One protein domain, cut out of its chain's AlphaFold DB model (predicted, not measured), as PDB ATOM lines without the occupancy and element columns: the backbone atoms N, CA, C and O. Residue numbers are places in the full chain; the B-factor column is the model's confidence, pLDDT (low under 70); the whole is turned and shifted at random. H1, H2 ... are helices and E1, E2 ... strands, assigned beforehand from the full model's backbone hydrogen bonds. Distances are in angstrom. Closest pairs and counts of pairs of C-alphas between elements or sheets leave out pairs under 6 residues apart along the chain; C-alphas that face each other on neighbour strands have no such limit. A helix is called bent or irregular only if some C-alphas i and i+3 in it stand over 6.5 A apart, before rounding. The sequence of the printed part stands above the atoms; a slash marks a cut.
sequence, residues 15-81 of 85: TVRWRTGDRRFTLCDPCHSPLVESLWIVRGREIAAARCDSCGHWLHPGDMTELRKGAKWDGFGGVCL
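What this domain is: This is residues 15 to 81 of the 85 residues of an uncharacterized protein of uncultured Chloroflexia bacterium (UniProt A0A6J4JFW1). Two small lobes sit end to end, each built on a little three-stranded sheet, and they come together where the end of E3 in the first lobe meets the start of E6 in the second. In the first lobe the short helix H1 only grazes the sheet of E2, E1 and E3; in the second, the sheet of E4, E6 and E5 is accompanied by a long loop, residues 53 to 67, of which residues 58 to 59 pair with E4. The printed part has 67 residues with one named helix and six named strands, in the order E1, E2, H1, E3, E4, E5, E6; the class is mixed, helices and strands, with under half of the residues in named elements. The first sheet runs E2, E1, E3 and is antiparallel, while the second runs E4, E6, E5 and is mixed. The whole is compact, with a radius of gyration of the C-alphas of 11.4 A, and its C-alphas span 33 by 23 by 19 A.

Where its parts are: Find C-alpha 15 at (241.890, 244.272, 267.354); from there strand E1, residues 15 to 18, runs 10.7 A. Strand E2, residues 24 to 27, then covers 10.0 A. Next look for helix H1 at residues 29 to 35, which begins with C-alpha 29 at (236.259, 250.767, 260.910) and measures 10.1 A. It is irregular, but only just: C-alphas 31 and 34 are 6.52 A apart. Strand E3, residues 39 to 41, is 6.6 A long, and strand E4, residues 50 to 52, is 6.5 A long. After the long stretch without a named element come strand E5, residues 68 to 71, 7.0 A, and strand E6, residues 75 to 78, 10.3 A, which ends with C-alpha 78 at (225.339, 243.607, 273.874).

How they stand to each other: Start at E1, the inner strand of the first sheet. It forms a hairpin with E2, antiparallel at 118 degrees between their directions; look at N 16 and O 25, 2.8 A apart and within hydrogen-bond range. E1 and E3 are antiparallel at 150 degrees, with N 17 and O 40 at 2.9 A. E2, H1 and E3 form a split strand-helix-strand unit, two strands of one sheet with a helix between them along the chain and E1 between them in the sheet, and its crossover is right-handed. H1 only grazes this sheet, with its residues 32 to 35; the closest C-alphas of H1 and E3 are those of His 32 and Leu 39, 8.0 A apart. In H1, 1 of 3 O i to N i+4 pairs and 2 of 4 O i to N i+3 pairs are within hydrogen-bond range. Between the sheets, the closest C-alphas of E3 and E6 are those of Ile 41 and Gly 75, 5.1 A apart. E6 is the inner strand of the second sheet: it is parallel to E4 at 37 degrees, with N 51 and O 76 at 2.9 A, and forms an antiparallel hairpin with E5 at 120 degrees, with N 68 and O 77 at 2.8 A. Residues 58 to 59 pair antiparallel with residues 50 to 51 of E4. H1 is not on the second sheet, and E3 and E4 are apart.

The domain as a whole: The two C-alphas farthest apart are those of Thr 20 and Leu 81, 34.7 A. The printed part runs from residue 15 to 81 and has no cut. The link from E4 to E5, 15 residues, is long, while that from E3 to E4, 8 residues, is short. The mean pLDDT of the printed part is 81.1; look for values under 70 at residues 44 to 48 and 70 to 74, of which 70 to 71 belong to E5.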
ATOM      1  N   THR A  15     240.846 245.295 267.414       85.75
ATOM      2  CA  THR A  15     241.890 244.272 267.354       85.75
ATOM      3  C   THR A  15     241.368 243.097 266.544       85.75
ATOM      4  O   THR A  15     240.338 242.505 266.873       85.75
ATOM      5  N   VAL A  16     242.080 242.763 265.480       87.38
ATOM      6  CA  VAL A  16     241.707 241.731 264.522       87.38
ATOM      7  C   VAL A  16     242.862 240.770 264.289       87.38
ATOM      8  O   VAL A  16     244.009 241.047 264.632       87.38
ATOM      9  N   ARG A  17     242.550 239.621 263.702       90.56
ATOM     10  CA  ARG A  17     243.523 238.711 263.100       90.56
ATOM     11  C   ARG A  17     242.968 238.152 261.801       90.56
ATOM     12  O   ARG A  17     241.750 238.091 261.631       90.56
ATOM     13  N   TRP A  18     243.847 237.689 260.924       91.56
ATOM     14  CA  TRP A  18     243.435 236.916 259.754       91.56
ATOM     15  C   TRP A  18     242.780 235.604 260.177       91.56
ATOM     16  O   TRP A  18     243.221 234.965 261.127       91.56
ATOM     17  N   ARG A  19     241.758 235.156 259.449       89.06
ATOM     18  CA  ARG A  19     241.160 233.830 259.682       89.06
ATOM     19  C   ARG A  19     242.149 232.688 259.438       89.06
ATOM     20  O   ARG A  19     242.034 231.633 260.049       89.06
ATOM     21  N   THR A  20     243.143 232.921 258.586       90.75
ATOM     22  CA  THR A  20     244.208 231.974 258.229       90.75
ATOM     23  C   THR A  20     245.460 232.086 259.103       90.75
ATOM     24  O   THR A  20     246.424 231.366 258.859       90.75
ATOM     25  N   GLY A  21     245.487 232.971 260.107       87.00
ATOM     26  CA  GLY A  21     246.680 233.186 260.926       87.00
ATOM     27  C   GLY A  21     246.408 233.704 262.338       87.00
ATOM     28  O   GLY A  21     245.285 234.031 262.720       87.00
ATOM     29  N   ASP A  22     247.474 233.788 263.133       84.50
ATOM     30  CA  ASP A  22     247.390 234.181 264.547       84.50
ATOM     31  C   ASP A  22     247.951 235.573 264.843       84.50
ATOM     32  O   ASP A  22     247.771 236.087 265.952       84.50
ATOM     33  N   ARG A  23     248.590 236.222 263.856       88.81
ATOM     34  CA  ARG A  23     249.063 237.600 264.016       88.81
ATOM     35  C   ARG A  23     247.869 238.517 264.259       88.81
ATOM     36  O   ARG A  23     246.952 238.590 263.440       88.81
ATOM     37  N   ARG A  24     247.933 239.240 265.375       88.19
ATOM     38  CA  ARG A  24     246.960 240.262 265.757       88.19
ATOM     39  C   ARG A  24     247.454 241.631 265.315       88.19
ATOM     40  O   ARG A  24     248.658 241.870 265.339       88.19
ATOM     41  N   PHE A  25     246.523 242.481 264.923       89.12
ATOM     42  CA  PHE A  25     246.777 243.851 264.498       89.12
ATOM     43  C   PHE A  25     245.536 244.715 264.725       89.12
ATOM     44  O   PHE A  25     244.450 244.188 264.989       89.12
ATOM     45  N   THR A  26     245.679 246.034 264.658       87.81
ATOM     46  CA  THR A  26     244.583 246.975 264.924       87.81
ATOM     47  C   THR A  26     244.126 247.709 263.674       87.81
ATOM     48  O   THR A  26     244.923 248.346 262.991       87.81
ATOM     49  N   LEU A  27     242.820 247.681 263.396       87.94
ATOM     50  CA  LEU A  27     242.211 248.398 262.272       87.94
ATOM     51  C   LEU A  27     241.109 249.357 262.728       87.94
ATOM     52  O   LEU A  27     240.307 249.038 263.609       87.94
ATOM     53  N   CYS A  28     241.020 250.517 262.079       85.94
ATOM     54  CA  CYS A  28     239.848 251.384 262.156       85.94
ATOM     55  C   CYS A  28     238.671 250.773 261.374       85.94
ATOM     56  O   CYS A  28     238.848 249.853 260.573       85.94
ATOM     57  N   ASP A  29     237.454 251.279 261.597       81.75
ATOM     58  CA  ASP A  29     236.259 250.767 260.910       81.75
ATOM     59  C   ASP A  29     236.364 250.829 259.370       81.75
ATOM     60  O   ASP A  29     236.121 249.797 258.740       81.75
ATOM     61  N   PRO A  30     236.843 251.937 258.760       86.06
ATOM     62  CA  PRO A  30     237.054 252.006 257.313       86.06
ATOM     63  C   PRO A  30     237.999 250.935 256.758       86.06
ATOM     64  O   PRO A  30     237.731 250.386 255.696       86.06
ATOM     65  N   CYS A  31     239.084 250.608 257.470       88.50
ATOM     66  CA  CYS A  31     240.028 249.574 257.033       88.50
ATOM     67  C   CYS A  31     239.517 248.156 257.296       88.50
ATOM     68  O   CYS A  31     239.850 247.230 256.561       88.50
ATOM     69  N   HIS A  32     238.717 247.969 258.345       87.25
ATOM     70  CA  HIS A  32     238.148 246.671 258.691       87.25
ATOM     71  C   HIS A  32     236.992 246.271 257.768       87.25
ATOM     72  O   HIS A  32     236.923 245.122 257.340       87.25
ATOM     73  N   SER A  33     236.089 247.207 257.459       86.06
ATOM     74  CA  SER A  33     234.870 246.969 256.676       86.06
ATOM     75  C   SER A  33     235.094 246.181 255.369       86.06
ATOM     76  O   SER A  33     234.416 245.168 255.183       86.06
ATOM     77  N   PRO A  34     236.069 246.528 254.499       90.56
ATOM     78  CA  PRO A  34     236.306 245.780 253.261       90.56
ATOM     79  C   PRO A  34     236.922 244.387 253.475       90.56
ATOM     80  O   PRO A  34     236.877 243.558 252.575       90.56
ATOM     81  N   LEU A  35     237.500 244.114 254.647       89.88
ATOM     82  CA  LEU A  35     238.223 242.873 254.952       89.88
ATOM     83  C   LEU A  35     237.443 241.945 255.889       89.88
ATOM     84  O   LEU A  35     237.970 240.941 256.366       89.88
ATOM     85  N   VAL A  36     236.187 242.277 256.169       86.25
ATOM     86  CA  VAL A  36     235.428 241.689 257.267       86.25
ATOM     87  C   VAL A  36     235.235 240.174 257.171       86.25
ATOM     88  O   VAL A  36     235.206 239.490 258.188       86.25
ATOM     89  N   GLU A  37     235.167 239.621 255.960       88.25
ATOM     90  CA  GLU A  37     235.027 238.172 255.758       88.25
ATOM     91  C   GLU A  37     236.344 237.401 255.922       88.25
ATOM     92  O   GLU A  37     236.338 236.183 256.106       88.25
ATOM     93  N   SER A  38     237.475 238.108 255.873       90.25
ATOM     94  CA  SER A  38     238.826 237.543 255.991       90.25
ATOM     95  C   SER A  38     239.410 237.686 257.396       90.25
ATOM     96  O   SER A  38     240.460 237.108 257.695       90.25
ATOM     97  N   LEU A  39     238.741 238.444 258.266       89.62
ATOM     98  CA  LEU A  39     239.221 238.803 259.593       89.62
ATOM     99  C   LEU A  39     238.313 238.250 260.691       89.62
ATOM    100  O   LEU A  39     237.118 238.031 260.511       89.62
ATOM    101  N   TRP A  40     238.906 238.043 261.861       85.69
ATOM    102  CA  TRP A  40     238.188 237.844 263.112       85.69
ATOM    103  C   TRP A  40     238.523 238.967 264.076       85.69
ATOM    104  O   TRP A  40     239.699 239.244 264.318       85.69
ATOM    105  N   ILE A  41     237.490 239.574 264.665       82.31
ATOM    106  CA  ILE A  41     237.654 240.498 265.784       82.31
ATOM    107  C   ILE A  41     238.007 239.671 267.023       82.31
ATOM    108  O   ILE A  41     237.310 238.729 267.393       82.31
ATOM    109  N   VAL A  42     239.115 240.008 267.677       79.81
ATOM    110  CA  VAL A  42     239.622 239.283 268.847       79.81
ATOM    111  C   VAL A  42     239.879 240.236 270.005       79.81
ATOM    112  O   VAL A  42     239.956 241.451 269.841       79.81
ATOM    113  N   ARG A  43     240.034 239.686 271.215       71.12
ATOM    114  CA  ARG A  43     240.476 240.495 272.357       71.12
ATOM    115  C   ARG A  43     241.911 240.960 272.128       71.12
ATOM    116  O   ARG A  43     242.835 240.142 272.072       71.12
ATOM    117  N   GLY A  44     242.075 242.270 272.012       66.44
ATOM    118  CA  GLY A  44     243.365 242.931 272.082       66.44
ATOM    119  C   GLY A  44     243.693 243.416 273.476       66.44
ATOM    120  O   GLY A  44     242.864 243.378 274.383       66.44
ATOM    121  N   ARG A  45     244.939 243.857 273.614       57.25
ATOM    122  CA  ARG A  45     245.485 244.391 274.859       57.25
ATOM    123  C   ARG A  45     245.144 245.873 275.054       57.25
ATOM    124  O   ARG A  45     245.172 246.318 276.191       57.25
ATOM    125  N   GLU A  46     244.816 246.592 273.974       56.44
ATOM    126  CA  GLU A  46     244.712 248.058 274.000       56.44
ATOM    127  C   GLU A  46     243.303 248.607 273.726       56.44
ATOM    128  O   GLU A  46     242.857 249.465 274.475       56.44
ATOM    129  N   ILE A  47     242.556 248.096 272.735       58.84
ATOM    130  CA  ILE A  47     241.131 248.431 272.533       58.84
ATOM    131  C   ILE A  47     240.402 247.195 272.003       58.84
ATOM    132  O   ILE A  47     240.688 246.682 270.916       58.84
ATOM    133  N   ALA A  48     239.447 246.696 272.781       60.81
ATOM    134  CA  ALA A  48     238.373 245.871 272.251       60.81
ATOM    135  C   ALA A  48     237.221 246.818 271.892       60.81
ATOM    136  O   ALA A  48     237.001 247.799 272.590       60.81
ATOM    137  N   ALA A  49     236.528 246.564 270.786       70.81
ATOM    138  CA  ALA A  49     235.333 247.307 270.412       70.81
ATOM    139  C   ALA A  49     234.147 246.347 270.510       70.81
ATOM    140  O   ALA A  49     234.196 245.240 269.967       70.81
ATOM    141  N   ALA A  50     233.106 246.754 271.225       77.38
ATOM    142  CA  ALA A  50     231.849 246.038 271.328       77.38
ATOM    143  C   ALA A  50     230.754 246.855 270.650       77.38
ATOM    144  O   ALA A  50     230.687 248.069 270.820       77.38
ATOM    145  N   ARG A  51     229.913 246.203 269.854       83.69
ATOM    146  CA  ARG A  51     228.783 246.866 269.209       83.69
ATOM    147  C   ARG A  51     227.566 246.816 270.126       83.69
ATOM    148  O   ARG A  51     227.130 245.728 270.494       83.69
ATOM    149  N   CYS A  52     226.986 247.967 270.438       86.38
ATOM    150  CA  CYS A  52     225.678 248.011 271.073       86.38
ATOM    151  C   CYS A  52     224.606 247.517 270.089       86.38
ATOM    152  O   CYS A  52     224.530 247.994 268.956       86.38
ATOM    153  N   ASP A  53     223.770 246.573 270.504       87.00
ATOM    154  CA  ASP A  53     222.682 246.038 269.684       87.00
ATOM    155  C   ASP A  53     221.545 247.041 269.508       87.00
ATOM    156  O   ASP A  53     220.859 247.010 268.491       87.00
ATOM    157  N   SER A  54     221.371 247.941 270.480       87.12
ATOM    158  CA  SER A  54     220.289 248.925 270.475       87.12
ATOM    159  C   SER A  54     220.600 250.123 269.577       87.12
ATOM    160  O   SER A  54     219.783 250.489 268.740       87.12
ATOM    161  N   CYS A  55     221.781 250.739 269.716       86.81
ATOM    162  CA  CYS A  55     222.155 251.925 268.931       86.81
ATOM    163  C   CYS A  55     223.107 251.626 267.764       86.81
ATOM    164  O   CYS A  55     223.353 252.487 266.925       86.81
ATOM    165  N   GLY A  56     223.670 250.419 267.686       80.56
ATOM    166  CA  GLY A  56     224.596 250.031 266.622       80.56
ATOM    167  C   GLY A  56     225.997 250.639 266.724       80.56
ATOM    168  O   GLY A  56     226.840 250.305 265.887       80.56
ATOM    169  N   HIS A  57     226.266 251.489 267.721       80.75
ATOM    170  CA  HIS A  57     227.577 252.099 267.933       80.75
ATOM    171  C   HIS A  57     228.602 251.090 268.446       80.75
ATOM    172  O   HIS A  57     228.291 250.214 269.254       80.75
ATOM    173  N   TRP A  58     229.838 251.241 267.977       76.94
ATOM    174  CA  TRP A  58     230.991 250.539 268.522       76.94
ATOM    175  C   TRP A  58     231.557 251.343 269.686       76.94
ATOM    176  O   TRP A  58     231.853 252.522 269.529       76.94
ATOM    177  N   LEU A  59     231.698 250.696 270.834       77.75
ATOM    178  CA  LEU A  59     232.083 251.299 272.104       77.75
ATOM    179  C   LEU A  59     233.176 250.468 272.764       77.75
ATOM    180  O   LEU A  59     233.434 249.322 272.374       77.75
ATOM    181  N   HIS A  60     233.807 251.030 273.787       76.75
ATOM    182  CA  HIS A  60     234.692 250.248 274.626       76.75
ATOM    183  C   HIS A  60     233.859 249.217 275.421       76.75
ATOM    184  O   HIS A  60     232.786 249.550 275.913       76.75
ATOM    185  N   PRO A  61     234.310 247.961 275.592       75.94
ATOM    186  CA  PRO A  61     233.622 246.955 276.393       75.94
ATOM    187  C   PRO A  61     233.345 247.399 277.829       75.94
ATOM    188  O   PRO A  61     232.367 246.963 278.413       75.94
ATOM    189  N   GLY A  62     234.180 248.272 278.399       76.25
ATOM    190  CA  GLY A  62     233.908 248.869 279.711       76.25
ATOM    191  C   GLY A  62     232.640 249.732 279.746       76.25
ATOM    192  O   GLY A  62     232.040 249.863 280.805       76.25
ATOM    193  N   ASP A  63     232.201 250.243 278.594       81.38
ATOM    194  CA  ASP A  63     230.978 251.039 278.440       81.38
ATOM    195  C   ASP A  63     229.755 250.167 278.102       81.38
ATOM    196  O   ASP A  63     228.690 250.669 277.728       81.38
ATOM    197  N   MET A  64     229.901 248.842 278.197       81.44
ATOM    198  CA  MET A  64     228.841 247.873 277.949       81.44
ATOM    199  C   MET A  64     228.302 247.324 279.267       81.44
ATOM    200  O   MET A  64     229.056 246.807 280.088       81.44
ATOM    201  N   THR A  65     226.983 247.372 279.434       85.81
ATOM    202  CA  THR A  65     226.267 246.725 280.544       85.81
ATOM    203  C   THR A  65     226.280 245.211 280.380       85.81
ATOM    204  O   THR A  65     226.451 244.467 281.342       85.81
ATOM    205  N   GLU A  66     226.157 244.748 279.135       81.62
ATOM    206  CA  GLU A  66     226.229 243.335 278.781       81.62
ATOM    207  C   GLU A  66     227.221 243.122 277.640       81.62
ATOM    208  O   GLU A  66     227.219 243.842 276.642       81.62
ATOM    209  N   LEU A  67     228.059 242.092 277.775       77.75
ATOM    210  CA  LEU A  67     229.033 241.684 276.767       77.75
ATOM    211  C   LEU A  67     228.846 240.216 276.424       77.75
ATOM    212  O   LEU A  67     229.195 239.327 277.201       77.75
ATOM    213  N   ARG A  68     228.401 239.955 275.201       79.44
ATOM    214  CA  ARG A  68     228.416 238.634 274.584       79.44
ATOM    215  C   ARG A  68     229.419 238.567 273.439       79.44
ATOM    216  O   ARG A  68     229.685 239.548 272.747       79.44
ATOM    217  N   LYS A  69     229.988 237.377 273.250       72.81
ATOM    218  CA  LYS A  69     230.766 237.029 272.053       72.81
ATOM    219  C   LYS A  69     229.817 236.633 270.921       72.81
ATOM    220  O   LYS A  69     228.701 236.199 271.191       72.81
ATOM    221  N   GLY A  70     230.285 236.731 269.678       68.06
ATOM    222  CA  GLY A  70     229.513 236.300 268.509       68.06
ATOM    223  C   GLY A  70     228.490 237.334 268.038       68.06
ATOM    224  O   GLY A  70     227.475 236.980 267.446       68.06
ATOM    225  N   ALA A  71     228.736 238.616 268.311       68.81
ATOM    226  CA  ALA A  71     228.019 239.687 267.638       68.81
ATOM    227  C   ALA A  71     228.467 239.786 266.168       68.81
ATOM    228  O   ALA A  71     229.294 239.004 265.691       68.81
ATOM    229  N   LYS A  72     227.916 240.758 265.432       68.25
ATOM    230  CA  LYS A  72     228.237 240.970 264.014       68.25
ATOM    231  C   LYS A  72     229.759 240.945 263.787       68.25
ATOM    232  O   LYS A  72     230.493 241.657 264.472       68.25
ATOM    233  N   TRP A  73     230.192 240.140 262.811       68.38
ATOM    234  CA  TRP A  73     231.601 239.960 262.422       68.38
ATOM    235  C   TRP A  73     232.485 239.306 263.493       68.38
ATOM    236  O   TRP A  73     233.641 239.687 263.675       68.38
ATOM    237  N   ASP A  74     231.920 238.344 264.229       69.69
ATOM    238  CA  ASP A  74     232.593 237.617 265.316       69.69
ATOM    239  C   ASP A  74     233.082 238.534 266.460       69.69
ATOM    240  O   ASP A  74     233.897 238.143 267.296       69.69
ATOM    241  N   GLY A  75     232.560 239.765 266.520       72.00
ATOM    242  CA  GLY A  75     232.901 240.766 267.525       72.00
ATOM    243  C   GLY A  75     232.190 240.571 268.864       72.00
ATOM    244  O   GLY A  75     231.363 239.673 269.057       72.00
ATOM    245  N   PHE A  76     232.504 241.458 269.805       78.44
ATOM    246  CA  PHE A  76     231.722 241.611 271.028       78.44
ATOM    247  C   PHE A  76     230.470 242.442 270.749       78.44
ATOM    248  O   PHE A  76     230.504 243.369 269.938       78.44
ATOM    249  N   GLY A  77     229.376 242.141 271.438       83.38
ATOM    250  CA  GLY A  77     228.174 242.966 271.401       83.38
ATOM    251  C   GLY A  77     227.319 242.803 272.644       83.38
ATOM    252  O   GLY A  77     227.666 242.027 273.531       83.38
ATOM    253  N   GLY A  78     226.231 243.553 272.717       86.50
ATOM    254  CA  GLY A  78     225.339 243.607 273.874       86.50
ATOM    255  C   GLY A  78     224.710 244.989 274.004       86.50
ATOM    256  O   GLY A  78     224.543 245.674 273.000       86.50
ATOM    257  N   VAL A  79     224.386 245.430 275.214       89.38
ATOM    258  CA  VAL A  79     223.765 246.745 275.449       89.38
ATOM    259  C   VAL A  79     224.769 247.677 276.120       89.38
ATOM    260  O   VAL A  79     225.458 247.269 277.056       89.38
ATOM    261  N   CYS A  80     224.880 248.914 275.633       89.31
ATOM    262  CA  CYS A  80     225.730 249.925 276.261       89.31
ATOM    263  C   CYS A  80     225.073 250.575 277.480       89.31
ATOM    264  O   CYS A  80     223.848 250.587 277.587       89.31
ATOM    265  N   LEU A  81     225.894 251.165 278.354       86.38
ATOM    266  CA  LEU A  81     225.447 251.862 279.564       86.38
ATOM    267  C   LEU A  81     224.397 252.942 279.271       86.38
ATOM    268  O   LEU A  81     223.456 253.100 280.044       86.38
TER     269      LEU A  81